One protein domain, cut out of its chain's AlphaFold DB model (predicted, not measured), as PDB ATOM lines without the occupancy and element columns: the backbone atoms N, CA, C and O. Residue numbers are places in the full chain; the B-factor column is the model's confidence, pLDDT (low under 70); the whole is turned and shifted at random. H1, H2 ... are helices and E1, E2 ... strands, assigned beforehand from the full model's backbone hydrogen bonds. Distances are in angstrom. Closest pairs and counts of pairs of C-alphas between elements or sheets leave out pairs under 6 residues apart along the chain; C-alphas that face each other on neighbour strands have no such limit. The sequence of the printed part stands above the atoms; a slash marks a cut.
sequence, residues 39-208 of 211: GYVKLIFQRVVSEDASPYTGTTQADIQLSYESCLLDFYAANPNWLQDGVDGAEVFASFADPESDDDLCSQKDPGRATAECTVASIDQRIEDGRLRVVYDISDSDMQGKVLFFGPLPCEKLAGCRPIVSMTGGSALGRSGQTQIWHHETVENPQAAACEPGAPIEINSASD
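What this domain is: This is residues 39 to 208 of the 211 residues of an uncharacterized protein of Deltaproteobacteria bacterium (UniProt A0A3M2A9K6). One strongly twisted sheet of ten strands rolls up into a flattened, nearly closed barrel, open between its edge strands E3 and E5, and H2 covers that opening. H1 and the short H3 sit at one end of the barrel, and the long link of residues 48 to 60 lies at the other. The printed part has 170 residues with three named helices and ten named strands, in the order E1 E2 H1 H2 E3 E4 E5 H3 E6 E7 E8 E9 E10, and its class is mixed, helices and strands. The sheet is branched at E2 and mixed, with E1 and E10 parallel and the other neighbour pairs antiparallel. The whole is compact, with a radius of gyration of the C-alphas of 15.3 A and spans of 48 by 32 by 30 A.

Where its parts are: E1, residues 39 to 47, begins at C-alpha 39 (259.759, 155.703, 331.587) and is 26.4 A long. E2 is residues 61 to 68, 22.9 A; E3 is 118 to 126, 23.0 A, and bends by 52 degrees at residue 121; E4 is 131 to 138, 22.1 A; E5 is 147 to 154, 20.3 A. E6 is residues 164 to 166, E7 172 to 176, and E8 179 to 188, 25.4 A, which runs on into E9, 191 to 193, at 82 degrees. E10, residues 201 to 207, ends at C-alpha 207 (251.069, 168.353, 304.655). H1 is residues 70 to 78, H2 is 87 to 97, 16.5 A, and H3 is 156 to 159.

How they stand to each other: E2 has E4 on one side, with N 64 and O 134 at 3.0 A, and E6 and E7 on the other side, with N 67 and O 166 at 2.8 A and N 63 and O 173 at 2.9 A. E3 and E4 form a hairpin, with N 124 and O 133 at 2.8 A. E7 and E8 form another, with N 174 and O 182 at 2.9 A. E10 has E8 on one side, with N 204 and O 186 at 3.2 A, and E1 on the other side, with N 203 and O 44 at 2.8 A. E5 is antiparallel to E1, with N 41 and O 150 at 2.9 A. E9 is an edge strand beside E6, with N 165 and O 192 at 2.9 A. H2 is on the sheet at a height of 9.1 A, only just over E5, on which 3 of its C-alphas fall, and along it at 4 degrees on the local plane. The closest C-alphas of H2 and E3, Ala 97 and Val 120, are 5.4 A apart. H1 is on the sheet at a height of 9.0 A, and H3 is not on it. H1 and H3 only just touch, with 3 pairs of C-alphas within 8 A, the closest being those of Phe 75 and Ala 159 at 5.9 A. Every O i to N i+4 pair is within hydrogen-bond range in H1, and 5 of 7 are in H2; H3 is too short for such a pair.

The domain as a whole: The two C-alphas farthest apart, those of Asp 52 and Val 87, are 48.3 A apart. The printed part has no cut. The links from E1 to E2 and from H2 to E3 are long, with 13 and 20 residues. The mean pLDDT of the printed part is 91.8, and residues 196 to 199 are under 70.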
ATOM      1  N   GLY A  39     259.931 156.276 332.907       93.25
ATOM      2  CA  GLY A  39     259.759 155.703 331.587       93.25
ATOM      3  C   GLY A  39     259.245 156.732 330.600       93.25
ATOM      4  O   GLY A  39     259.432 157.940 330.753       93.25
ATOM      5  N   TYR A  40     258.588 156.233 329.564       93.94
ATOM      6  CA  TYR A  40     258.193 157.016 328.405       93.94
ATOM      7  C   TYR A  40     256.810 156.606 327.900       93.94
ATOM      8  O   TYR A  40     256.279 155.548 328.250       93.94
ATOM      9  N   VAL A  41     256.240 157.437 327.033       93.94
ATOM     10  CA  VAL A  41     255.063 157.115 326.219       93.94
ATOM     11  C   VAL A  41     255.458 156.952 324.754       93.94
ATOM     12  O   VAL A  41     256.457 157.508 324.301       93.94
ATOM     13  N   LYS A  42     254.670 156.176 324.005       94.25
ATOM     14  CA  LYS A  42     254.893 155.922 322.576       94.25
ATOM     15  C   LYS A  42     254.089 156.899 321.729       94.25
ATOM     16  O   LYS A  42     252.883 157.039 321.933       94.25
ATOM     17  N   LEU A  43     254.750 157.502 320.753       94.69
ATOM     18  CA  LEU A  43     254.167 158.387 319.754       94.69
ATOM     19  C   LEU A  43     254.240 157.703 318.395       94.69
ATOM     20  O   LEU A  43     255.334 157.399 317.922       94.69
ATOM     21  N   ILE A  44     253.095 157.437 317.773       94.25
ATOM     22  CA  ILE A  44     253.030 156.784 316.462       94.25
ATOM     23  C   ILE A  44     252.689 157.824 315.407       94.25
ATOM     24  O   ILE A  44     251.653 158.476 315.489       94.25
ATOM     25  N   PHE A  45     253.521 157.919 314.377       93.75
ATOM     26  CA  PHE A  45     253.304 158.834 313.264       93.75
ATOM     27  C   PHE A  45     252.459 158.158 312.189       93.75
ATOM     28  O   PHE A  45     252.868 157.165 311.584       93.75
ATOM     29  N   GLN A  46     251.268 158.690 311.943       92.00
ATOM     30  CA  GLN A  46     250.350 158.229 310.906       92.00
ATOM     31  C   GLN A  46     249.965 159.398 310.006       92.00
ATOM     32  O   GLN A  46     249.905 160.548 310.436       92.00
ATOM     33  N   ARG A  47     249.750 159.131 308.722       88.25
ATOM     34  CA  ARG A  47     249.156 160.138 307.838       88.25
ATOM     35  C   ARG A  47     247.643 160.112 308.009       88.25
ATOM     36  O   ARG A  47     247.071 159.037 308.205       88.25
ATOM     37  N   VAL A  48     246.994 161.257 307.841       84.94
ATOM     38  CA  VAL A  48     245.538 161.266 307.665       84.94
ATOM     39  C   VAL A  48     245.155 160.539 306.370       84.94
ATOM     40  O   VAL A  48     245.911 160.504 305.399       84.94
ATOM     41  N   VAL A  49     243.957 159.951 306.336       79.88
ATOM     42  CA  VAL A  49     243.480 159.158 305.185       79.88
ATOM     43  C   VAL A  49     243.369 159.990 303.898       79.88
ATOM     44  O   VAL A  49     243.417 159.429 302.808       79.88
ATOM     45  N   SER A  50     243.231 161.314 304.010       81.44
ATOM     46  CA  SER A  50     243.133 162.238 302.876       81.44
ATOM     47  C   SER A  50     244.460 162.537 302.169       81.44
ATOM     48  O   SER A  50     244.428 163.165 301.116       81.44
ATOM     49  N   GLU A  51     245.602 162.112 302.717       82.50
ATOM     50  CA  GLU A  51     246.928 162.375 302.146       82.50
ATOM     51  C   GLU A  51     247.441 161.180 301.328       82.50
ATOM     52  O   GLU A  51     247.578 160.057 301.827       82.50
ATOM     53  N   ASP A  52     247.792 161.430 300.065       85.88
ATOM     54  CA  ASP A  52     248.354 160.407 299.174       85.88
ATOM     55  C   ASP A  52     249.840 160.126 299.464       85.88
ATOM     56  O   ASP A  52     250.324 159.016 299.207       85.88
ATOM     57  N   ALA A  53     250.549 161.092 300.056       89.75
ATOM     58  CA  ALA A  53     251.965 161.022 300.416       89.75
ATOM     59  C   ALA A  53     252.178 161.091 301.940       89.75
ATOM     60  O   ALA A  53     251.251 161.376 302.696       89.75
ATOM     61  N   SER A  54     253.395 160.783 302.400       93.44
ATOM     62  CA  SER A  54     253.768 160.988 303.802       93.44
ATOM     63  C   SER A  54     254.021 162.480 304.055       93.44
ATOM     64  O   SER A  54     254.949 163.024 303.445       93.44
ATOM     65  N   PRO A  55     253.304 163.127 304.995       92.94
ATOM     66  CA  PRO A  55     253.598 164.505 305.396       92.94
ATOM     67  C   PRO A  55     254.926 164.609 306.167       92.94
ATOM     68  O   PRO A  55     255.465 165.695 306.354       92.94
ATOM     69  N   TYR A  56     255.477 163.472 306.609       95.38
ATOM     70  CA  TYR A  56     256.690 163.397 307.418       95.38
ATOM     71  C   TYR A  56     257.975 163.323 306.587       95.38
ATOM     72  O   TYR A  56     259.072 163.384 307.152       95.38
ATOM     73  N   THR A  57     257.865 163.194 305.262       95.69
ATOM     74  CA  THR A  57     259.030 163.110 304.371       95.69
ATOM     75  C   THR A  57     259.876 164.380 304.465       95.69
ATOM     76  O   THR A  57     259.374 165.489 304.303       95.69
ATOM     77  N   GLY A  58     261.182 164.218 304.692       95.19
ATOM     78  CA  GLY A  58     262.119 165.344 304.792       95.19
ATOM     79  C   GLY A  58     262.109 166.079 306.138       95.19
ATOM     80  O   GLY A  58     262.684 167.170 306.231       95.19
ATOM     81  N   THR A  59     261.486 165.499 307.172       97.56
ATOM     82  CA  THR A  59     261.595 165.996 308.551       97.56
ATOM     83  C   THR A  59     263.038 165.875 309.028       97.56
ATOM     84  O   THR A  59     263.579 164.781 309.078       97.56
ATOM     85  N   THR A  60     263.645 166.996 309.409       98.12
ATOM     86  CA  THR A  60     264.970 167.038 310.045       98.12
ATOM     87  C   THR A  60     264.879 167.301 311.544       98.12
ATOM     88  O   THR A  60     265.834 167.049 312.265       98.12
ATOM     89  N   GLN A  61     263.752 167.838 312.018       98.38
ATOM     90  CA  GLN A  61     263.504 168.091 313.433       98.38
ATOM     91  C   GLN A  61     262.030 167.864 313.765       98.38
ATOM     92  O   GLN A  61     261.161 168.339 313.029       98.38
ATOM     93  N   ALA A  62     261.757 167.199 314.884       98.06
ATOM     94  CA  ALA A  62     260.425 167.065 315.467       98.06
ATOM     95  C   ALA A  62     260.381 167.773 316.827       98.06
ATOM     96  O   ALA A  62     261.263 167.591 317.661       98.06
ATOM     97  N   ASP A  63     259.359 168.593 317.042       97.75
ATOM     98  CA  ASP A  63     259.145 169.379 318.255       97.75
ATOM     99  C   ASP A  63     257.821 168.934 318.869       97.75
ATOM    100  O   ASP A  63     256.758 169.137 318.274       97.75
ATOM    101  N   ILE A  64     257.905 168.248 320.007       97.19
ATOM    102  CA  ILE A  64     256.770 167.576 320.628       97.19
ATOM    103  C   ILE A  64     256.619 168.069 322.055       97.19
ATOM    104  O   ILE A  64     257.573 168.115 322.825       97.19
ATOM    105  N   GLN A  65     255.393 168.397 322.424       96.62
ATOM    106  CA  GLN A  65     255.017 168.864 323.738       96.62
ATOM    107  C   GLN A  65     253.804 168.077 324.226       96.62
ATOM    108  O   GLN A  65     252.813 167.952 323.513       96.62
ATOM    109  N   LEU A  66     253.863 167.591 325.462       96.00
ATOM    110  CA  LEU A  66     252.717 166.995 326.140       96.00
ATOM    111  C   LEU A  66     252.442 167.741 327.445       96.00
ATOM    112  O   LEU A  66     253.365 168.155 328.148       96.00
ATOM    113  N   SER A  67     251.164 167.909 327.763       96.38
ATOM    114  CA  SER A  67     250.682 168.478 329.016       96.38
ATOM    115  C   SER A  67     250.616 167.408 330.100       96.38
ATOM    116  O   SER A  67     250.249 166.265 329.852       96.38
ATOM    117  N   TYR A  68     250.969 167.780 331.318       96.19
ATOM    118  CA  TYR A  68     250.815 166.971 332.513       96.19
ATOM    119  C   TYR A  68     249.370 167.032 333.003       96.19
ATOM    120  O   TYR A  68     248.813 168.114 333.188       96.19
ATOM    121  N   GLU A  69     248.775 165.871 333.261       95.44
ATOM    122  CA  GLU A  69     247.507 165.794 333.984       95.44
ATOM    123  C   GLU A  69     247.737 165.879 335.503       95.44
ATOM    124  O   GLU A  69     248.872 165.841 335.991       95.44
ATOM    125  N   SER A  70     246.647 165.966 336.273       95.94
ATOM    126  CA  SER A  70     246.679 166.281 337.711       95.94
ATOM    127  C   SER A  70     247.650 165.427 338.535       95.94
ATOM    128  O   SER A  70     248.323 165.963 339.405       95.94
ATOM    129  N   CYS A  71     247.781 164.128 338.241       95.56
ATOM    130  CA  CYS A  71     248.712 163.238 338.948       95.56
ATOM    131  C   CYS A  71     250.168 163.723 338.873       95.56
ATOM    132  O   CYS A  71     250.854 163.795 339.890       95.56
ATOM    133  N   LEU A  72     250.638 164.081 337.675       96.62
ATOM    134  CA  LEU A  72     252.012 164.543 337.475       96.62
ATOM    135  C   LEU A  72     252.229 165.925 338.095       96.62
ATOM    136  O   LEU A  72     253.270 166.166 338.700       96.62
ATOM    137  N   LEU A  73     251.233 166.811 337.997       97.50
ATOM    138  CA  LEU A  73     251.285 168.131 338.628       97.50
ATOM    139  C   LEU A  73     251.407 168.020 340.155       97.50
ATOM    140  O   LEU A  73     252.277 168.658 340.747       97.50
ATOM    141  N   ASP A  74     250.589 167.169 340.778       98.00
ATOM    142  CA  ASP A  74     250.623 166.929 342.222       98.00
ATOM    143  C   ASP A  74     251.946 166.271 342.650       98.00
ATOM    144  O   ASP A  74     252.540 166.671 343.655       98.00
ATOM    145  N   PHE A  75     252.445 165.304 341.869       97.62
ATOM    146  CA  PHE A  75     253.731 164.653 342.117       97.62
ATOM    147  C   PHE A  75     254.882 165.661 342.141       97.62
ATOM    148  O   PHE A  75     255.625 165.709 343.122       97.62
ATOM    149  N   TYR A  76     255.022 166.488 341.104       98.00
ATOM    150  CA  TYR A  76     256.123 167.448 341.018       98.00
ATOM    151  C   TYR A  76     255.993 168.587 342.034       98.00
ATOM    152  O   TYR A  76     257.001 169.043 342.572       98.00
ATOM    153  N   ALA A  77     254.768 169.003 342.372       97.81
ATOM    154  CA  ALA A  77     254.537 169.973 343.440       97.81
ATOM    155  C   ALA A  77     254.963 169.436 344.819       97.81
ATOM    156  O   ALA A  77     255.513 170.181 345.632       97.81
ATOM    157  N   ALA A  78     254.725 168.149 345.089       98.06
ATOM    158  CA  ALA A  78     255.116 167.500 346.339       98.06
ATOM    159  C   ALA A  78     256.598 167.087 346.372       98.06
ATOM    160  O   ALA A  78     257.176 166.979 347.455       98.06
ATOM    161  N   ASN A  79     257.213 166.868 345.208       97.81
ATOM    162  CA  ASN A  79     258.562 166.328 345.090       97.81
ATOM    163  C   ASN A  79     259.439 167.172 344.147       97.81
ATOM    164  O   ASN A  79     259.847 166.692 343.086       97.81
ATOM    165  N   PRO A  80     259.810 168.405 344.541       97.56
ATOM    166  CA  PRO A  80     260.619 169.289 343.701       97.56
ATOM    167  C   PRO A  80     262.017 168.728 343.379       97.56
ATOM    168  O   PRO A  80     262.671 169.199 342.457       97.56
ATOM    169  N   ASN A  81     262.484 167.708 344.109       97.81
ATOM    170  CA  ASN A  81     263.764 167.058 343.824       97.81
ATOM    171  C   ASN A  81     263.770 166.252 342.514       97.81
ATOM    172  O   ASN A  81     264.836 166.013 341.957       97.81
ATOM    173  N   TRP A  82     262.587 165.855 342.035       97.81
ATOM    174  CA  TRP A  82     262.399 165.119 340.782       97.81
ATOM    175  C   TRP A  82     262.162 166.030 339.571       97.81
ATOM    176  O   TRP A  82     261.925 165.535 338.470       97.81
ATOM    177  N   LEU A  83     262.205 167.353 339.754       98.00
ATOM    178  CA  LEU A  83     262.193 168.301 338.639       98.00
ATOM    179  C   LEU A  83     263.463 168.171 337.799       98.00
ATOM    180  O   LEU A  83     264.492 167.727 338.302       98.00
ATOM    181  N   GLN A  84     263.410 168.613 336.544       97.88
ATOM    182  CA  GLN A  84     264.561 168.598 335.636       97.88
ATOM    183  C   GLN A  84     265.804 169.291 336.226       97.88
ATOM    184  O   GLN A  84     266.926 168.882 335.944       97.88
ATOM    185  N   ASP A  85     265.618 170.341 337.027       96.81
ATOM    186  CA  ASP A  85     266.680 171.070 337.732       96.81
ATOM    187  C   ASP A  85     266.833 170.659 339.211       96.81
ATOM    188  O   ASP A  85     267.675 171.206 339.931       96.81
ATOM    189  N   GLY A  86     266.040 169.685 339.663       97.31
ATOM    190  CA  GLY A  86     266.161 169.032 340.962       97.31
ATOM    191  C   GLY A  86     267.348 168.067 341.012       97.31
ATOM    192  O   GLY A  86     267.892 167.675 339.982       97.31
ATOM    193  N   VAL A  87     267.776 167.677 342.219       97.31
ATOM    194  CA  VAL A  87     268.991 166.859 342.394       97.31
ATOM    195  C   VAL A  87     268.827 165.479 341.769       97.31
ATOM    196  O   VAL A  87     269.724 165.039 341.058       97.31
ATOM    197  N   ASP A  88     267.690 164.823 342.007       96.50
ATOM    198  CA  ASP A  88     267.452 163.473 341.485       96.50
ATOM    199  C   ASP A  88     266.954 163.530 340.032       96.50
ATOM    200  O   ASP A  88     267.350 162.725 339.192       96.50
ATOM    201  N   GLY A  89     266.104 164.508 339.702       97.19
ATOM    202  CA  GLY A  89     265.558 164.642 338.351       97.19
ATOM    203  C   GLY A  89     266.607 165.023 337.302       97.19
ATOM    204  O   GLY A  89     266.533 164.528 336.180       97.19
ATOM    205  N   ALA A  90     267.630 165.812 337.647       97.75
ATOM    206  CA  ALA A  90     268.684 166.178 336.699       97.75
ATOM    207  C   ALA A  90     269.418 164.958 336.116       97.75
ATOM    208  O   ALA A  90     269.715 164.936 334.921       97.75
ATOM    209  N   GLU A  91     269.676 163.931 336.932       97.00
ATOM    210  CA  GLU A  91     270.312 162.686 336.481       97.00
ATOM    211  C   GLU A  91     269.397 161.905 335.529       97.00
ATOM    212  O   GLU A  91     269.831 161.481 334.459       97.00
ATOM    213  N   VAL A  92     268.107 161.799 335.861       96.62
ATOM    214  CA  VAL A  92     267.107 161.124 335.019       96.62
ATOM    215  C   VAL A  92     266.974 161.811 333.658       96.62
ATOM    216  O   VAL A  92     267.011 161.157 332.619       96.62
ATOM    217  N   PHE A  93     266.842 163.138 333.637       97.75
ATOM    218  CA  PHE A  93     266.710 163.894 332.389       97.75
ATOM    219  C   PHE A  93     267.981 163.839 331.537       97.75
ATOM    220  O   PHE A  93     267.878 163.805 330.312       97.75
ATOM    221  N   ALA A  94     269.163 163.810 332.163       97.19
ATOM    222  CA  ALA A  94     270.420 163.620 331.450       97.19
ATOM    223  C   ALA A  94     270.498 162.225 330.812       97.19
ATOM    224  O   ALA A  94     270.836 162.134 329.636       97.19
ATOM    225  N   SER A  95     270.116 161.174 331.546       96.38
ATOM    226  CA  SER A  95     270.100 159.788 331.052       96.38
ATOM    227  C   SER A  95     269.245 159.643 329.787       96.38
ATOM    228  O   SER A  95     269.709 159.137 328.773       96.38
ATOM    229  N   PHE A  96     268.022 160.178 329.794       95.88
ATOM    230  CA  PHE A  96     267.089 160.068 328.662       95.88
ATOM    231  C   PHE A  96     267.506 160.865 327.411       95.88
ATOM    232  O   PHE A  96     266.934 160.656 326.338       95.88
ATOM    233  N   ALA A  97     268.451 161.800 327.547       95.38
ATOM    234  CA  ALA A  97     268.995 162.598 326.449       95.38
ATOM    235  C   ALA A  97     270.386 162.126 325.985       95.38
ATOM    236  O   ALA A  97     270.900 162.645 324.993       95.38
ATOM    237  N   ASP A  98     271.009 161.192 326.705       96.25
ATOM    238  CA  ASP A  98     272.340 160.681 326.402       96.25
ATOM    239  C   ASP A  98     272.241 159.472 325.459       96.25
ATOM    240  O   ASP A  98     271.758 158.429 325.892       96.25
ATOM    241  N   PRO A  99     272.729 159.548 324.205       93.44
ATOM    242  CA  PRO A  99     272.660 158.434 323.255       93.44
ATOM    243  C   PRO A  99     273.459 157.191 323.682       93.44
ATOM    244  O   PRO A  99     273.347 156.151 323.033       93.44
ATOM    245  N   GLU A 100     274.298 157.284 324.720       93.62
ATOM    246  CA  GLU A 100     275.009 156.139 325.297       93.62
ATOM    247  C   GLU A 100     274.252 155.479 326.465       93.62
ATOM    248  O   GLU A 100     274.677 154.422 326.936       93.62
ATOM    249  N   SER A 101     273.142 156.068 326.924       93.38
ATOM    250  CA  SER A 101     272.322 155.529 328.011       93.38
ATOM    251  C   SER A 101     271.322 154.473 327.537       93.38
ATOM    252  O   SER A 101     270.739 154.571 326.456       93.38
ATOM    253  N   ASP A 102     271.040 153.494 328.401       89.38
ATOM    254  CA  ASP A 102     269.976 152.504 328.197       89.38
ATOM    255  C   ASP A 102     268.566 153.140 328.214       89.38
ATOM    256  O   ASP A 102     267.620 152.576 327.652       89.38
ATOM    257  N   ASP A 103     268.427 154.334 328.802       90.88
ATOM    258  CA  ASP A 103     267.168 155.088 328.863       90.88
ATOM    259  C   ASP A 103     266.971 156.060 327.683       90.88
ATOM    260  O   ASP A 103     265.933 156.724 327.600       90.88
ATOM    261  N   ASP A 104     267.939 156.159 326.764       94.25
ATOM    262  CA  ASP A 104     267.871 157.070 325.618       94.25
ATOM    263  C   ASP A 104     266.572 156.882 324.831       94.25
ATOM    264  O   ASP A 104     266.263 155.779 324.363       94.25
ATOM    265  N   LEU A 105     265.827 157.974 324.628       95.06
ATOM    266  CA  LEU A 105     264.541 157.958 323.928       95.06
ATOM    267  C   LEU A 105     264.654 157.476 322.472       95.06
ATOM    268  O   LEU A 105     263.691 156.917 321.940       95.06
ATOM    269  N   CYS A 106     265.802 157.678 321.822       96.19
ATOM    270  CA  CYS A 106     266.012 157.310 320.419       96.19
ATOM    271  C   CYS A 106     266.537 155.875 320.230       96.19
ATOM    272  O   CYS A 106     266.369 155.279 319.160       96.19
ATOM    273  N   SER A 107     267.101 155.269 321.275       92.94
ATOM    274  CA  SER A 107     267.623 153.899 321.245       92.94
ATOM    275  C   SER A 107     266.569 152.838 321.570       92.94
ATOM    276  O   SER A 107     266.720 151.679 321.158       92.94
ATOM    277  N   GLN A 108     265.459 153.234 322.202       90.38
ATOM    278  CA  GLN A 108     264.335 152.355 322.535       90.38
ATOM    279  C   GLN A 108     263.773 151.603 321.312       90.38
ATOM    280  O   GLN A 108     263.761 152.090 320.174       90.38
ATOM    281  N   LYS A 109     263.266 150.385 321.539       90.44
ATOM    282  CA  LYS A 109     262.711 149.514 320.487       90.44
ATOM    283  C   LYS A 109     261.259 149.151 320.763       90.44
ATOM    284  O   LYS A 109     260.904 148.744 321.866       90.44
ATOM    285  N   ASP A 110     260.426 149.241 319.729       89.56
ATOM    286  CA  ASP A 110     259.062 148.718 319.754       89.56
ATOM    287  C   ASP A 110     259.001 147.335 319.067       89.56
ATOM    288  O   ASP A 110     259.491 147.183 317.948       89.56
ATOM    289  N   PRO A 111     258.408 146.301 319.694       87.25
ATOM    290  CA  PRO A 111     258.359 144.957 319.115       87.25
ATOM    291  C   PRO A 111     257.432 144.831 317.892       87.25
ATOM    292  O   PRO A 111     257.468 143.802 317.217       87.25
ATOM    293  N   GLY A 112     256.585 145.827 317.605       86.94
ATOM    294  CA  GLY A 112     255.608 145.795 316.515       86.94
ATOM    295  C   GLY A 112     255.837 146.828 315.411       86.94
ATOM    296  O   GLY A 112     255.174 146.748 314.374       86.94
ATOM    297  N   ARG A 113     256.732 147.801 315.608       90.81
ATOM    298  CA  ARG A 113     256.953 148.928 314.693       90.81
ATOM    299  C   ARG A 113     258.417 149.354 314.677       90.81
ATOM    300  O   ARG A 113     259.138 149.198 315.654       90.81
ATOM    301  N   ALA A 114     258.850 149.928 313.558       95.06
ATOM    302  CA  ALA A 114     260.166 150.549 313.486       95.06
ATOM    303  C   ALA A 114     260.201 151.814 314.366       95.06
ATOM    304  O   ALA A 114     259.302 152.652 314.279       95.06
ATOM    305  N   THR A 115     261.236 151.954 315.192       95.00
ATOM    306  CA  THR A 115     261.555 153.220 315.870       95.00
ATOM    307  C   THR A 115     262.160 154.183 314.851       95.00
ATOM    308  O   THR A 115     262.901 153.739 313.971       95.00
ATOM    309  N   ALA A 116     261.843 155.473 314.950       96.44
ATOM    310  CA  ALA A 116     262.482 156.482 314.120       96.44
ATOM    311  C   ALA A 116     263.954 156.696 314.512       96.44
ATOM    312  O   ALA A 116     264.294 156.718 315.692       96.44
ATOM    313  N   GLU A 117     264.828 156.850 313.523       97.12
ATOM    314  CA  GLU A 117     266.230 157.209 313.725       97.12
ATOM    315  C   GLU A 117     266.321 158.688 314.127       97.12
ATOM    316  O   GLU A 117     265.972 159.586 313.348       97.12
ATOM    317  N   CYS A 118     266.757 158.935 315.362       97.94
ATOM    318  CA  CYS A 118     266.819 160.272 315.937       97.94
ATOM    319  C   CYS A 118     267.961 160.446 316.943       97.94
ATOM    320  O   CYS A 118     268.590 159.481 317.370       97.94
ATOM    321  N   THR A 119     268.177 161.696 317.352       98.19
ATOM    322  CA  THR A 119     268.882 162.069 318.585       98.19
ATOM    323  C   THR A 119     268.056 163.094 319.355       98.19
ATOM    324  O   THR A 119     267.396 163.944 318.750       98.19
ATOM    325  N   VAL A 120     268.098 163.055 320.687       98.44
ATOM    326  CA  VAL A 120     267.427 164.059 321.520       98.44
ATOM    327  C   VAL A 120     268.235 165.358 321.503       98.44
ATOM    328  O   VAL A 120     269.361 165.413 321.987       98.44
ATOM    329  N   ALA A 121     267.658 166.423 320.948       98.19
ATOM    330  CA  ALA A 121     268.288 167.742 320.897       98.19
ATOM    331  C   ALA A 121     268.070 168.533 322.197       98.19
ATOM    332  O   ALA A 121     268.952 169.264 322.646       98.19
ATOM    333  N   SER A 122     266.881 168.423 322.799       98.25
ATOM    334  CA  SER A 122     266.593 169.028 324.104       98.25
ATOM    335  C   SER A 122     265.371 168.406 324.769       98.25
ATOM    336  O   SER A 122     264.422 168.028 324.081       98.25
ATOM    337  N   ILE A 123     265.380 168.399 326.100       98.38
ATOM    338  CA  ILE A 123     264.224 168.132 326.956       98.38
ATOM    339  C   ILE A 123     264.017 169.383 327.821       98.38
ATOM    340  O   ILE A 123     264.979 169.884 328.402       98.38
ATOM    341  N   ASP A 124     262.801 169.924 327.866       98.19
ATOM    342  CA  ASP A 124     262.448 171.147 328.602       98.19
ATOM    343  C   ASP A 124     261.149 170.934 329.388       98.19
ATOM    344  O   ASP A 124     260.055 170.856 328.818       98.19
ATOM    345  N   GLN A 125     261.276 170.812 330.706       98.06
ATOM    346  CA  GLN A 125     260.169 170.713 331.644       98.06
ATOM    347  C   GLN A 125     259.733 172.112 332.094       98.06
ATOM    348  O   GLN A 125     260.525 172.904 332.596       98.06
ATOM    349  N   ARG A 126     258.436 172.407 331.959       96.56
ATOM    350  CA  ARG A 126     257.821 173.670 332.392       96.56
ATOM    351  C   ARG A 126     256.679 173.367 333.346       96.56
ATOM    352  O   ARG A 126     255.560 173.094 332.913       96.56
ATOM    353  N   ILE A 127     256.962 173.401 334.644       94.56
ATOM    354  CA  ILE A 127     255.969 173.094 335.683       94.56
ATOM    355  C   ILE A 127     254.905 174.182 335.787       94.56
ATOM    356  O   ILE A 127     253.742 173.862 336.013       94.56
ATOM    357  N   GLU A 128     255.265 175.447 335.559       93.69
ATOM    358  CA  GLU A 128     254.322 176.571 335.594       93.69
ATOM    359  C   GLU A 128     253.217 176.426 334.542       93.69
ATOM    360  O   GLU A 128     252.073 176.809 334.779       93.69
ATOM    361  N   ASP A 129     253.569 175.830 333.403       91.81
ATOM    362  CA  ASP A 129     252.668 175.549 332.288       91.81
ATOM    363  C   ASP A 129     252.152 174.100 332.300       91.81
ATOM    364  O   ASP A 129     251.402 173.706 331.405       91.81
ATOM    365  N   GLY A 130     252.588 173.290 333.271       95.75
ATOM    366  CA  GLY A 130     252.249 171.877 333.377       95.75
ATOM    367  C   GLY A 130     252.564 171.084 332.111       95.75
ATOM    368  O   GLY A 130     251.674 170.422 331.584       95.75
ATOM    369  N   ARG A 131     253.785 171.176 331.574       96.56
ATOM    370  CA  ARG A 131     254.156 170.515 330.310       96.56
ATOM    371  C   ARG A 131     255.598 170.016 330.281       96.56
ATOM    372  O   ARG A 131     256.479 170.570 330.936       96.56
ATOM    373  N   LEU A 132     255.827 169.028 329.424       97.88
ATOM    374  CA  LEU A 132     257.142 168.585 328.973       97.88
ATOM    375  C   LEU A 132     257.264 168.843 327.475       97.88
ATOM    376  O   LEU A 132     256.308 168.611 326.734       97.88
ATOM    377  N   ARG A 133     258.429 169.299 327.022       98.00
ATOM    378  CA  ARG A 133     258.759 169.445 325.605       98.00
ATOM    379  C   ARG A 133     260.028 168.668 325.288       98.00
ATOM    380  O   ARG A 133     261.021 168.813 325.992       98.00
ATOM    381  N   VAL A 134     260.000 167.891 324.212       98.44
ATOM    382  CA  VAL A 134     261.162 167.180 323.675       98.44
ATOM    383  C   VAL A 134     261.347 167.580 322.218       98.44
ATOM    384  O   VAL A 134     260.405 167.560 321.423       98.44
ATOM    385  N   VAL A 135     262.572 167.969 321.876       98.50
ATOM    386  CA  VAL A 135     262.979 168.261 320.502       98.50
ATOM    387  C   VAL A 135     263.921 167.162 320.048       98.50
ATOM    388  O   VAL A 135     264.921 166.899 320.713       98.50
ATOM    389  N   TYR A 136     263.608 166.556 318.911       98.62
ATOM    390  CA  TYR A 136     264.387 165.491 318.293       98.62
ATOM    391  C   TYR A 136     264.997 166.002 316.997       98.62
ATOM    392  O   TYR A 136     264.287 166.602 316.187       98.62
ATOM    393  N   ASP A 137     266.270 165.708 316.770       98.44
ATOM    394  CA  ASP A 137     266.852 165.758 315.434       98.44
ATOM    395  C   ASP A 137     266.596 164.408 314.758       98.44
ATOM    396  O   ASP A 137     266.850 163.353 315.340       98.44
ATOM    397  N   ILE A 138     266.034 164.440 313.552       98.19
ATOM    398  CA  ILE A 138     265.561 163.256 312.829       98.19
ATOM    399  C   ILE A 138     266.512 162.977 311.666       98.19
ATOM    400  O   ILE A 138     266.723 163.843 310.813       98.19
ATOM    401  N   SER A 139     267.079 161.770 311.622       97.50
ATOM    402  CA  SER A 139     267.936 161.311 310.517       97.50
ATOM    403  C   SER A 139     267.200 160.429 309.510       97.50
ATOM    404  O   SER A 139     267.729 160.126 308.440       97.50
ATOM    405  N   ASP A 140     265.969 160.044 309.830       94.75
ATOM    406  CA  ASP A 140     265.112 159.274 308.946       94.75
ATOM    407  C   ASP A 140     264.655 160.046 307.706       94.75
ATOM    408  O   ASP A 140     264.285 161.217 307.762       94.75
ATOM    409  N   SER A 141     264.580 159.348 306.570       93.62
ATOM    410  CA  SER A 141     264.025 159.912 305.331       93.62
ATOM    411  C   SER A 141     262.503 160.107 305.384       93.62
ATOM    412  O   SER A 141     261.975 161.017 304.740       93.62
ATOM    413  N   ASP A 142     261.814 159.258 306.148       95.06
ATOM    414  CA  ASP A 142     260.373 159.291 306.389       95.06
ATOM    415  C   ASP A 142     260.051 158.651 307.754       95.06
ATOM    416  O   ASP A 142     260.568 157.576 308.086       95.06
ATOM    417  N   MET A 143     259.192 159.311 308.536       95.25
ATOM    418  CA  MET A 143     258.711 158.826 309.835       95.25
ATOM    419  C   MET A 143     257.352 158.121 309.757       95.25
ATOM    420  O   MET A 143     256.876 157.620 310.775       95.25
ATOM    421  N   GLN A 144     256.702 158.049 308.589       95.50
ATOM    422  CA  GLN A 144     255.388 157.414 308.488       95.50
ATOM    423  C   GLN A 144     255.409 155.961 308.990       95.50
ATOM    424  O   GLN A 144     256.186 155.120 308.542       95.50
ATOM    425  N   GLY A 145     254.501 155.655 309.917       93.94
ATOM    426  CA  GLY A 145     254.352 154.341 310.533       93.94
ATOM    427  C   GLY A 145     255.343 154.043 311.659       93.94
ATOM    428  O   GLY A 145     255.208 152.989 312.287       93.94
ATOM    429  N   LYS A 146     256.298 154.944 311.921       96.25
ATOM    430  CA  LYS A 146     257.338 154.777 312.939       96.25
ATOM    431  C   LYS A 146     256.907 155.285 314.309       96.25
ATOM    432  O   LYS A 146     255.866 155.931 314.460       96.25
ATOM    433  N   VAL A 147     257.723 154.949 315.303       95.62
ATOM    434  CA  VAL A 147     257.534 155.310 316.710       95.62
ATOM    435  C   VAL A 147     258.634 156.263 317.168       95.62
ATOM    436  O   VAL A 147     259.804 156.014 316.889       95.62
ATOM    437  N   LEU A 148     258.261 157.301 317.915       96.31
ATOM    438  CA  LEU A 148     259.160 158.003 318.834       96.31
ATOM    439  C   LEU A 148     258.727 157.746 320.273       96.31
ATOM    440  O   LEU A 148     257.545 157.535 320.554       96.31
ATOM    441  N   PHE A 149     259.685 157.794 321.188       95.81
ATOM    442  CA  PHE A 149     259.432 157.687 322.617       95.81
ATOM    443  C   PHE A 149     259.565 159.058 323.262       95.81
ATOM    444  O   PHE A 149     260.470 159.817 322.924       95.81
ATOM    445  N   PHE A 150     258.660 159.378 324.181       96.44
ATOM    446  CA  PHE A 150     258.572 160.683 324.829       96.44
ATOM    447  C   PHE A 150     258.642 160.542 326.348       96.44
ATOM    448  O   PHE A 150     257.870 159.785 326.936       96.44
ATOM    449  N   GLY A 151     259.543 161.290 326.981       95.94
ATOM    450  CA  GLY A 151     259.811 161.243 328.416       95.94
ATOM    451  C   GLY A 151     260.977 162.163 328.801       95.94
ATOM    452  O   GLY A 151     261.343 163.024 327.996       95.94
ATOM    453  N   PRO A 152     261.556 161.999 330.003       96.44
ATOM    454  CA  PRO A 152     261.189 161.029 331.041       96.44
ATOM    455  C   PRO A 152     259.897 161.395 331.787       96.44
ATOM    456  O   PRO A 152     259.539 162.564 331.923       96.44
ATOM    457  N   LEU A 153     259.201 160.381 332.300       96.06
ATOM    458  CA  LEU A 153     257.990 160.506 333.118       96.06
ATOM    459  C   LEU A 153     258.057 159.511 334.288       96.06
ATOM    460  O   LEU A 153     258.430 158.363 334.049       96.06
ATOM    461  N   PRO A 154     257.697 159.892 335.528       95.44
ATOM    462  CA  PRO A 154     257.713 158.971 336.661       95.44
ATOM    463  C   PRO A 154     256.686 157.856 336.448       95.44
ATOM    464  O   PRO A 154     255.587 158.108 335.957       95.44
ATOM    465  N   CYS A 155     257.024 156.633 336.839       93.81
ATOM    466  CA  CYS A 155     256.111 155.493 336.787       93.81
ATOM    467  C   CYS A 155     255.105 155.520 337.945       93.81
ATOM    468  O   CYS A 155     255.337 156.180 338.958       93.81
ATOM    469  N   GLU A 156     254.013 154.746 337.854       92.31
ATOM    470  CA  GLU A 156     252.959 154.731 338.889       92.31
ATOM    471  C   GLU A 156     253.492 154.457 340.300       92.31
ATOM    472  O   GLU A 156     253.037 155.057 341.274       92.31
ATOM    473  N   LYS A 157     254.490 153.575 340.412       92.12
ATOM    474  CA  LYS A 157     255.127 153.215 341.683       92.12
ATOM    475  C   LYS A 157     255.824 154.406 342.348       92.12
ATOM    476  O   LYS A 157     255.730 154.536 343.567       92.12
ATOM    477  N   LEU A 158     256.496 155.253 341.565       94.56
ATOM    478  CA  LEU A 158     257.158 156.464 342.057       94.56
ATOM    479  C   LEU A 158     256.145 157.600 342.268       94.56
ATOM    480  O   LEU A 158     256.175 158.271 343.297       94.56
ATOM    481  N   ALA A 159     255.230 157.795 341.316       94.50
ATOM    482  CA  ALA A 159     254.245 158.873 341.347       94.50
ATOM    483  C   ALA A 159     253.156 158.677 342.417       94.50
ATOM    484  O   ALA A 159     252.564 159.645 342.889       94.50
ATOM    485  N   GLY A 160     252.858 157.427 342.795       94.62
ATOM    486  CA  GLY A 160     251.746 157.078 343.684       94.62
ATOM    487  C   GLY A 160     250.359 157.213 343.034       94.62
ATOM    488  O   GLY A 160     249.342 157.080 343.716       94.62
ATOM    489  N   CYS A 161     250.308 157.485 341.730       92.62
ATOM    490  CA  CYS A 161     249.109 157.631 340.910       92.62
ATOM    491  C   CYS A 161     249.446 157.366 339.433       92.62
ATOM    492  O   CYS A 161     250.612 157.209 339.084       92.62
ATOM    493  N   ARG A 162     248.433 157.331 338.558       92.06
ATOM    494  CA  ARG A 162     248.623 157.105 337.116       92.06
ATOM    495  C   ARG A 162     249.189 158.356 336.414       92.06
ATOM    496  O   ARG A 162     248.458 159.346 336.316       92.06
ATOM    497  N   PRO A 163     250.435 158.331 335.896       93.12
ATOM    498  CA  PRO A 163     251.143 159.492 335.354       93.12
ATOM    499  C   PRO A 163     250.690 159.784 333.921       93.12
ATOM    500  O   PRO A 163     251.350 159.412 332.951       93.12
ATOM    501  N   ILE A 164     249.518 160.399 333.779       92.00
ATOM    502  CA  ILE A 164     248.939 160.686 332.466       92.00
ATOM    503  C   ILE A 164     249.523 161.981 331.903       92.00
ATOM    504  O   ILE A 164     249.558 163.014 332.575       92.00
ATOM    505  N   VAL A 165     249.921 161.917 330.640       94.31
ATOM    506  CA  VAL A 165     250.217 163.076 329.800       94.31
ATOM    507  C   VAL A 165     249.177 163.200 328.701       94.31
ATOM    508  O   VAL A 165     248.629 162.183 328.269       94.31
ATOM    509  N   SER A 166     248.928 164.419 328.230       93.44
ATOM    510  CA  SER A 166     248.003 164.684 327.138       93.44
ATOM    511  C   SER A 166     248.578 165.532 326.010       93.44
ATOM    512  O   SER A 166     249.442 166.382 326.216       93.44
ATOM    513  N   MET A 167     248.104 165.298 324.788       91.62
ATOM    514  CA  MET A 167     248.451 166.095 323.611       91.62
ATOM    515  C   MET A 167     247.257 166.955 323.191       91.62
ATOM    516  O   MET A 167     246.126 166.474 323.115       91.62
ATOM    517  N   THR A 168     247.515 168.225 322.877       84.56
ATOM    518  CA  THR A 168     246.511 169.162 322.344       84.56
ATOM    519  C   THR A 168     246.934 169.686 320.974       84.56
ATOM    520  O   THR A 168     248.126 169.680 320.673       84.56
ATOM    521  N   GLY A 169     245.982 170.170 320.167       77.69
ATOM    522  CA  GLY A 169     246.223 170.685 318.810       77.69
ATOM    523  C   GLY A 169     247.463 171.583 318.697       77.69
ATOM    524  O   GLY A 169     247.602 172.538 319.458       77.69
ATOM    525  N   GLY A 170     248.365 171.281 317.759       80.88
ATOM    526  CA  GLY A 170     249.601 172.042 317.526       80.88
ATOM    527  C   GLY A 170     250.767 171.742 318.482       80.88
ATOM    528  O   GLY A 170     251.856 172.273 318.296       80.88
ATOM    529  N   SER A 171     250.588 170.860 319.467       88.62
ATOM    530  CA  SER A 171     251.655 170.407 320.382       88.62
ATOM    531  C   SER A 171     252.671 169.431 319.763       88.62
ATOM    532  O   SER A 171     253.563 168.963 320.455       88.62
ATOM    533  N   ALA A 172     252.546 169.091 318.482       93.44
ATOM    534  CA  ALA A 172     253.536 168.301 317.755       93.44
ATOM    535  C   ALA A 172     253.652 168.849 316.337       93.44
ATOM    536  O   ALA A 172     252.637 168.975 315.644       93.44
ATOM    537  N   LEU A 173     254.873 169.175 315.934       95.25
ATOM    538  CA  LEU A 173     255.193 169.695 314.611       95.25
ATOM    539  C   LEU A 173     256.545 169.175 314.144       95.25
ATOM    540  O   LEU A 173     257.391 168.784 314.954       95.25
ATOM    541  N   GLY A 174     256.774 169.235 312.838       96.12
ATOM    542  CA  GLY A 174     258.073 168.929 312.264       96.12
ATOM    543  C   GLY A 174     258.518 169.936 311.231       96.12
ATOM    544  O   GLY A 174     257.729 170.628 310.579       96.12
ATOM    545  N   ARG A 175     259.838 170.034 311.119       97.00
ATOM    546  CA  ARG A 175     260.522 171.011 310.283       97.00
ATOM    547  C   ARG A 175     261.522 170.339 309.359       97.00
ATOM    548  O   ARG A 175     262.136 169.339 309.722       97.00
ATOM    549  N   SER A 176     261.729 170.961 308.203       95.81
ATOM    550  CA  SER A 176     262.887 170.753 307.340       95.81
ATOM    551  C   SER A 176     263.720 172.034 307.354       95.81
ATOM    552  O   SER A 176     263.323 173.068 306.804       95.81
ATOM    553  N   GLY A 177     264.835 172.019 308.084       93.81
ATOM    554  CA  GLY A 177     265.551 173.246 308.432       93.81
ATOM    555  C   GLY A 177     264.663 174.209 309.234       93.81
ATOM    556  O   GLY A 177     264.213 173.881 310.327       93.81
ATOM    557  N   GLN A 178     264.410 175.409 308.702       92.19
ATOM    558  CA  GLN A 178     263.567 176.423 309.362       92.19
ATOM    559  C   GLN A 178     262.091 176.370 308.949       92.19
ATOM    560  O   GLN A 178     261.268 177.082 309.521       92.19
ATOM    561  N   THR A 179     261.746 175.547 307.961       94.56
ATOM    562  CA  THR A 179     260.392 175.484 307.409       94.56
ATOM    563  C   THR A 179     259.598 174.411 308.132       94.56
ATOM    564  O   THR A 179     260.008 173.253 308.131       94.56
ATOM    565  N   GLN A 180     258.461 174.776 308.727       94.81
ATOM    566  CA  GLN A 180     257.479 173.793 309.187       94.81
ATOM    567  C   GLN A 180     256.864 173.099 307.970       94.81
ATOM    568  O   GLN A 180     256.455 173.770 307.025       94.81
ATOM    569  N   ILE A 181     256.847 171.769 307.991       93.38
ATOM    570  CA  ILE A 181     256.340 170.942 306.885       93.38
ATOM    571  C   ILE A 181     255.125 170.104 307.288       93.38
ATOM    572  O   ILE A 181     254.360 169.685 306.421       93.38
ATOM    573  N   TRP A 182     254.926 169.910 308.591       93.06
ATOM    574  CA  TRP A 182     253.717 169.334 309.152       93.06
ATOM    575  C   TRP A 182     253.505 169.845 310.576       93.06
ATOM    576  O   TRP A 182     254.449 170.157 311.313       93.06
ATOM    577  N   HIS A 183     252.246 169.850 310.976       90.44
ATOM    578  CA  HIS A 183     251.810 169.862 312.358       90.44
ATOM    579  C   HIS A 183     250.677 168.854 312.490       90.44
ATOM    580  O   HIS A 183     250.013 168.511 311.508       90.44
ATOM    581  N   HIS A 184     250.466 168.341 313.694       83.19
ATOM    582  CA  HIS A 184     249.355 167.424 313.882       83.19
ATOM    583  C   HIS A 184     248.025 168.184 313.817       83.19
ATOM    584  O   HIS A 184     247.858 169.232 314.447       83.19
ATOM    585  N   GLU A 185     247.065 167.618 313.092       73.94
ATOM    586  CA  GLU A 185     245.709 168.164 312.992       73.94
ATOM    587  C   GLU A 185     244.775 167.491 313.995       73.94
ATOM    588  O   GLU A 185     243.949 168.130 314.647       73.94
ATOM    589  N   THR A 186     244.932 166.175 314.135       72.69
ATOM    590  CA  THR A 186     244.117 165.343 315.018       72.69
ATOM    591  C   THR A 186     245.008 164.417 315.821       72.69
ATOM    592  O   THR A 186     245.997 163.890 315.312       72.69
ATOM    593  N   VAL A 187     244.633 164.203 317.076       71.94
ATOM    594  CA  VAL A 187     245.283 163.226 317.942       71.94
ATOM    595  C   VAL A 187     244.264 162.159 318.290       71.94
ATOM    596  O   VAL A 187     243.226 162.461 318.884       71.94
ATOM    597  N   GLU A 188     244.561 160.915 317.931       70.25
ATOM    598  CA  GLU A 188     243.816 159.774 318.453       70.25
ATOM    599  C   GLU A 188     244.501 159.281 319.725       70.25
ATOM    600  O   GLU A 188     245.728 159.231 319.805       70.25
ATOM    601  N   ASN A 189     243.697 158.940 320.737       75.06
ATOM    602  CA  ASN A 189     244.171 158.629 322.087       75.06
ATOM    603  C   ASN A 189     245.070 159.747 322.634       75.06
ATOM    604  O   ASN A 189     246.262 159.540 322.842       75.06
ATOM    605  N   PRO A 190     244.518 160.946 322.903       77.31
ATOM    606  CA  PRO A 190     245.313 162.104 323.292       77.31
ATOM    607  C   PRO A 190     245.931 161.966 324.681       77.31
ATOM    608  O   PRO A 190     246.463 162.948 325.171       77.31
ATOM    609  N   GLN A 191     245.824 160.806 325.332       80.94
ATOM    610  CA  GLN A 191     246.321 160.539 326.669       80.94
ATOM    611  C   GLN A 191     247.096 159.227 326.699       80.94
ATOM    612  O   GLN A 191     246.607 158.199 326.229       80.94
ATOM    613  N   ALA A 192     248.264 159.253 327.333       80.31
ATOM    614  CA  ALA A 192     249.062 158.065 327.602       80.31
ATOM    615  C   ALA A 192     249.651 158.127 329.013       80.31
ATOM    616  O   ALA A 192     249.846 159.207 329.565       80.31
ATOM    617  N   ALA A 193     249.916 156.958 329.593       79.25
ATOM    618  CA  ALA A 193     250.603 156.823 330.871       79.25
ATOM    619  C   ALA A 193     251.969 156.174 330.647       79.25
ATOM    620  O   ALA A 193     252.093 155.278 329.810       79.25
ATOM    621  N   ALA A 194     252.976 156.640 331.378       79.94
ATOM    622  CA  ALA A 194     254.332 156.112 331.300       79.94
ATOM    623  C   ALA A 194     254.465 154.717 331.935       79.94
ATOM    624  O   ALA A 194     253.686 154.350 332.816       79.94
ATOM    625  N   CYS A 195     255.496 153.978 331.514       76.88
ATOM    626  CA  CYS A 195     255.997 152.730 332.123       76.88
ATOM    627  C   CYS A 195     255.099 151.487 332.058       76.88
ATOM    628  O   CYS A 195     255.559 150.386 332.345       76.88
ATOM    629  N   GLU A 196     253.850 151.629 331.633       63.91
ATOM    630  CA  GLU A 196     252.997 150.508 331.245       63.91
ATOM    631  C   GLU A 196     252.861 150.438 329.715       63.91
ATOM    632  O   GLU A 196     253.104 151.433 329.025       63.91
ATOM    633  N   PRO A 197     252.420 149.301 329.137       53.97
ATOM    634  CA  PRO A 197     251.885 149.262 327.779       53.97
ATOM    635  C   PRO A 197     250.557 150.044 327.713       53.97
ATOM    636  O   PRO A 197     249.480 149.483 327.519       53.97
ATOM    637  N   GLY A 198     250.630 151.361 327.908       56.03
ATOM    638  CA  GLY A 198     249.555 152.291 327.617       56.03
ATOM    639  C   GLY A 198     249.283 152.341 326.116       56.03
ATOM    640  O   GLY A 198     250.142 152.001 325.295       56.03
ATOM    641  N   ALA A 199     248.071 152.766 325.753       68.56
ATOM    642  CA  ALA A 199     247.764 153.042 324.358       68.56
ATOM    643  C   ALA A 199     248.731 154.126 323.842       68.56
ATOM    644  O   ALA A 199     248.942 155.123 324.537       68.56
ATOM    645  N   PRO A 200     249.350 153.926 322.669       84.50
ATOM    646  CA  PRO A 200     250.183 154.949 322.058       84.50
ATOM    647  C   PRO A 200     249.343 156.187 321.728       84.50
ATOM    648  O   PRO A 200     248.160 156.067 321.402       84.50
ATOM    649  N   ILE A 201     249.975 157.360 321.761       85.62
ATOM    650  CA  ILE A 201     249.396 158.570 321.178       85.62
ATOM    651  C   ILE A 201     249.640 158.496 319.672       85.62
ATOM    652  O   ILE A 201     250.789 158.383 319.233       85.62
ATOM    653  N   GLU A 202     248.574 158.549 318.879       86.50
ATOM    654  CA  GLU A 202     248.691 158.543 317.422       86.50
ATOM    655  C   GLU A 202     248.632 159.974 316.889       86.50
ATOM    656  O   GLU A 202     247.641 160.694 317.044       86.50
ATOM    657  N   ILE A 203     249.735 160.382 316.269       85.69
ATOM    658  CA  ILE A 203     249.923 161.689 315.659       85.69
ATOM    659  C   ILE A 203     249.489 161.571 314.204       85.69
ATOM    660  O   ILE A 203     250.177 160.943 313.396       85.69
ATOM    661  N   ASN A 204     248.348 162.179 313.884       85.00
ATOM    662  CA  ASN A 204     247.811 162.241 312.532       85.00
ATOM    663  C   ASN A 204     248.001 163.652 311.969       85.00
ATOM    664  O   ASN A 204     247.455 164.624 312.504       85.00
ATOM    665  N   SER A 205     248.774 163.755 310.889       82.38
ATOM    666  CA  SER A 205     249.130 165.037 310.266       82.38
ATOM    667  C   SER A 205     248.769 165.056 308.784       82.38
ATOM    668  O   SER A 205     248.739 164.004 308.135       82.38
ATOM    669  N   ALA A 206     248.534 166.264 308.276       77.69
ATOM    670  CA  ALA A 206     248.461 166.598 306.859       77.69
ATOM    671  C   ALA A 206     249.690 167.431 306.454       77.69
ATOM    672  O   ALA A 206     250.445 167.896 307.313       77.69
ATOM    673  N   SER A 207     249.924 167.582 305.151       77.94
ATOM    674  CA  SER A 207     251.069 168.353 304.655       77.94
ATOM    675  C   SER A 207     250.792 169.859 304.764       77.94
ATOM    676  O   SER A 207     249.788 170.338 304.245       77.94
ATOM    677  N   ASP A 208     251.707 170.634 305.360       76.75
ATOM    678  CA  ASP A 208     251.568 172.105 305.447       76.75
ATOM    679  C   ASP A 208     251.986 172.834 304.161       76.75
ATOM    680  O   ASP A 208     251.778 174.041 303.997       76.75
TER     681      ASP A 208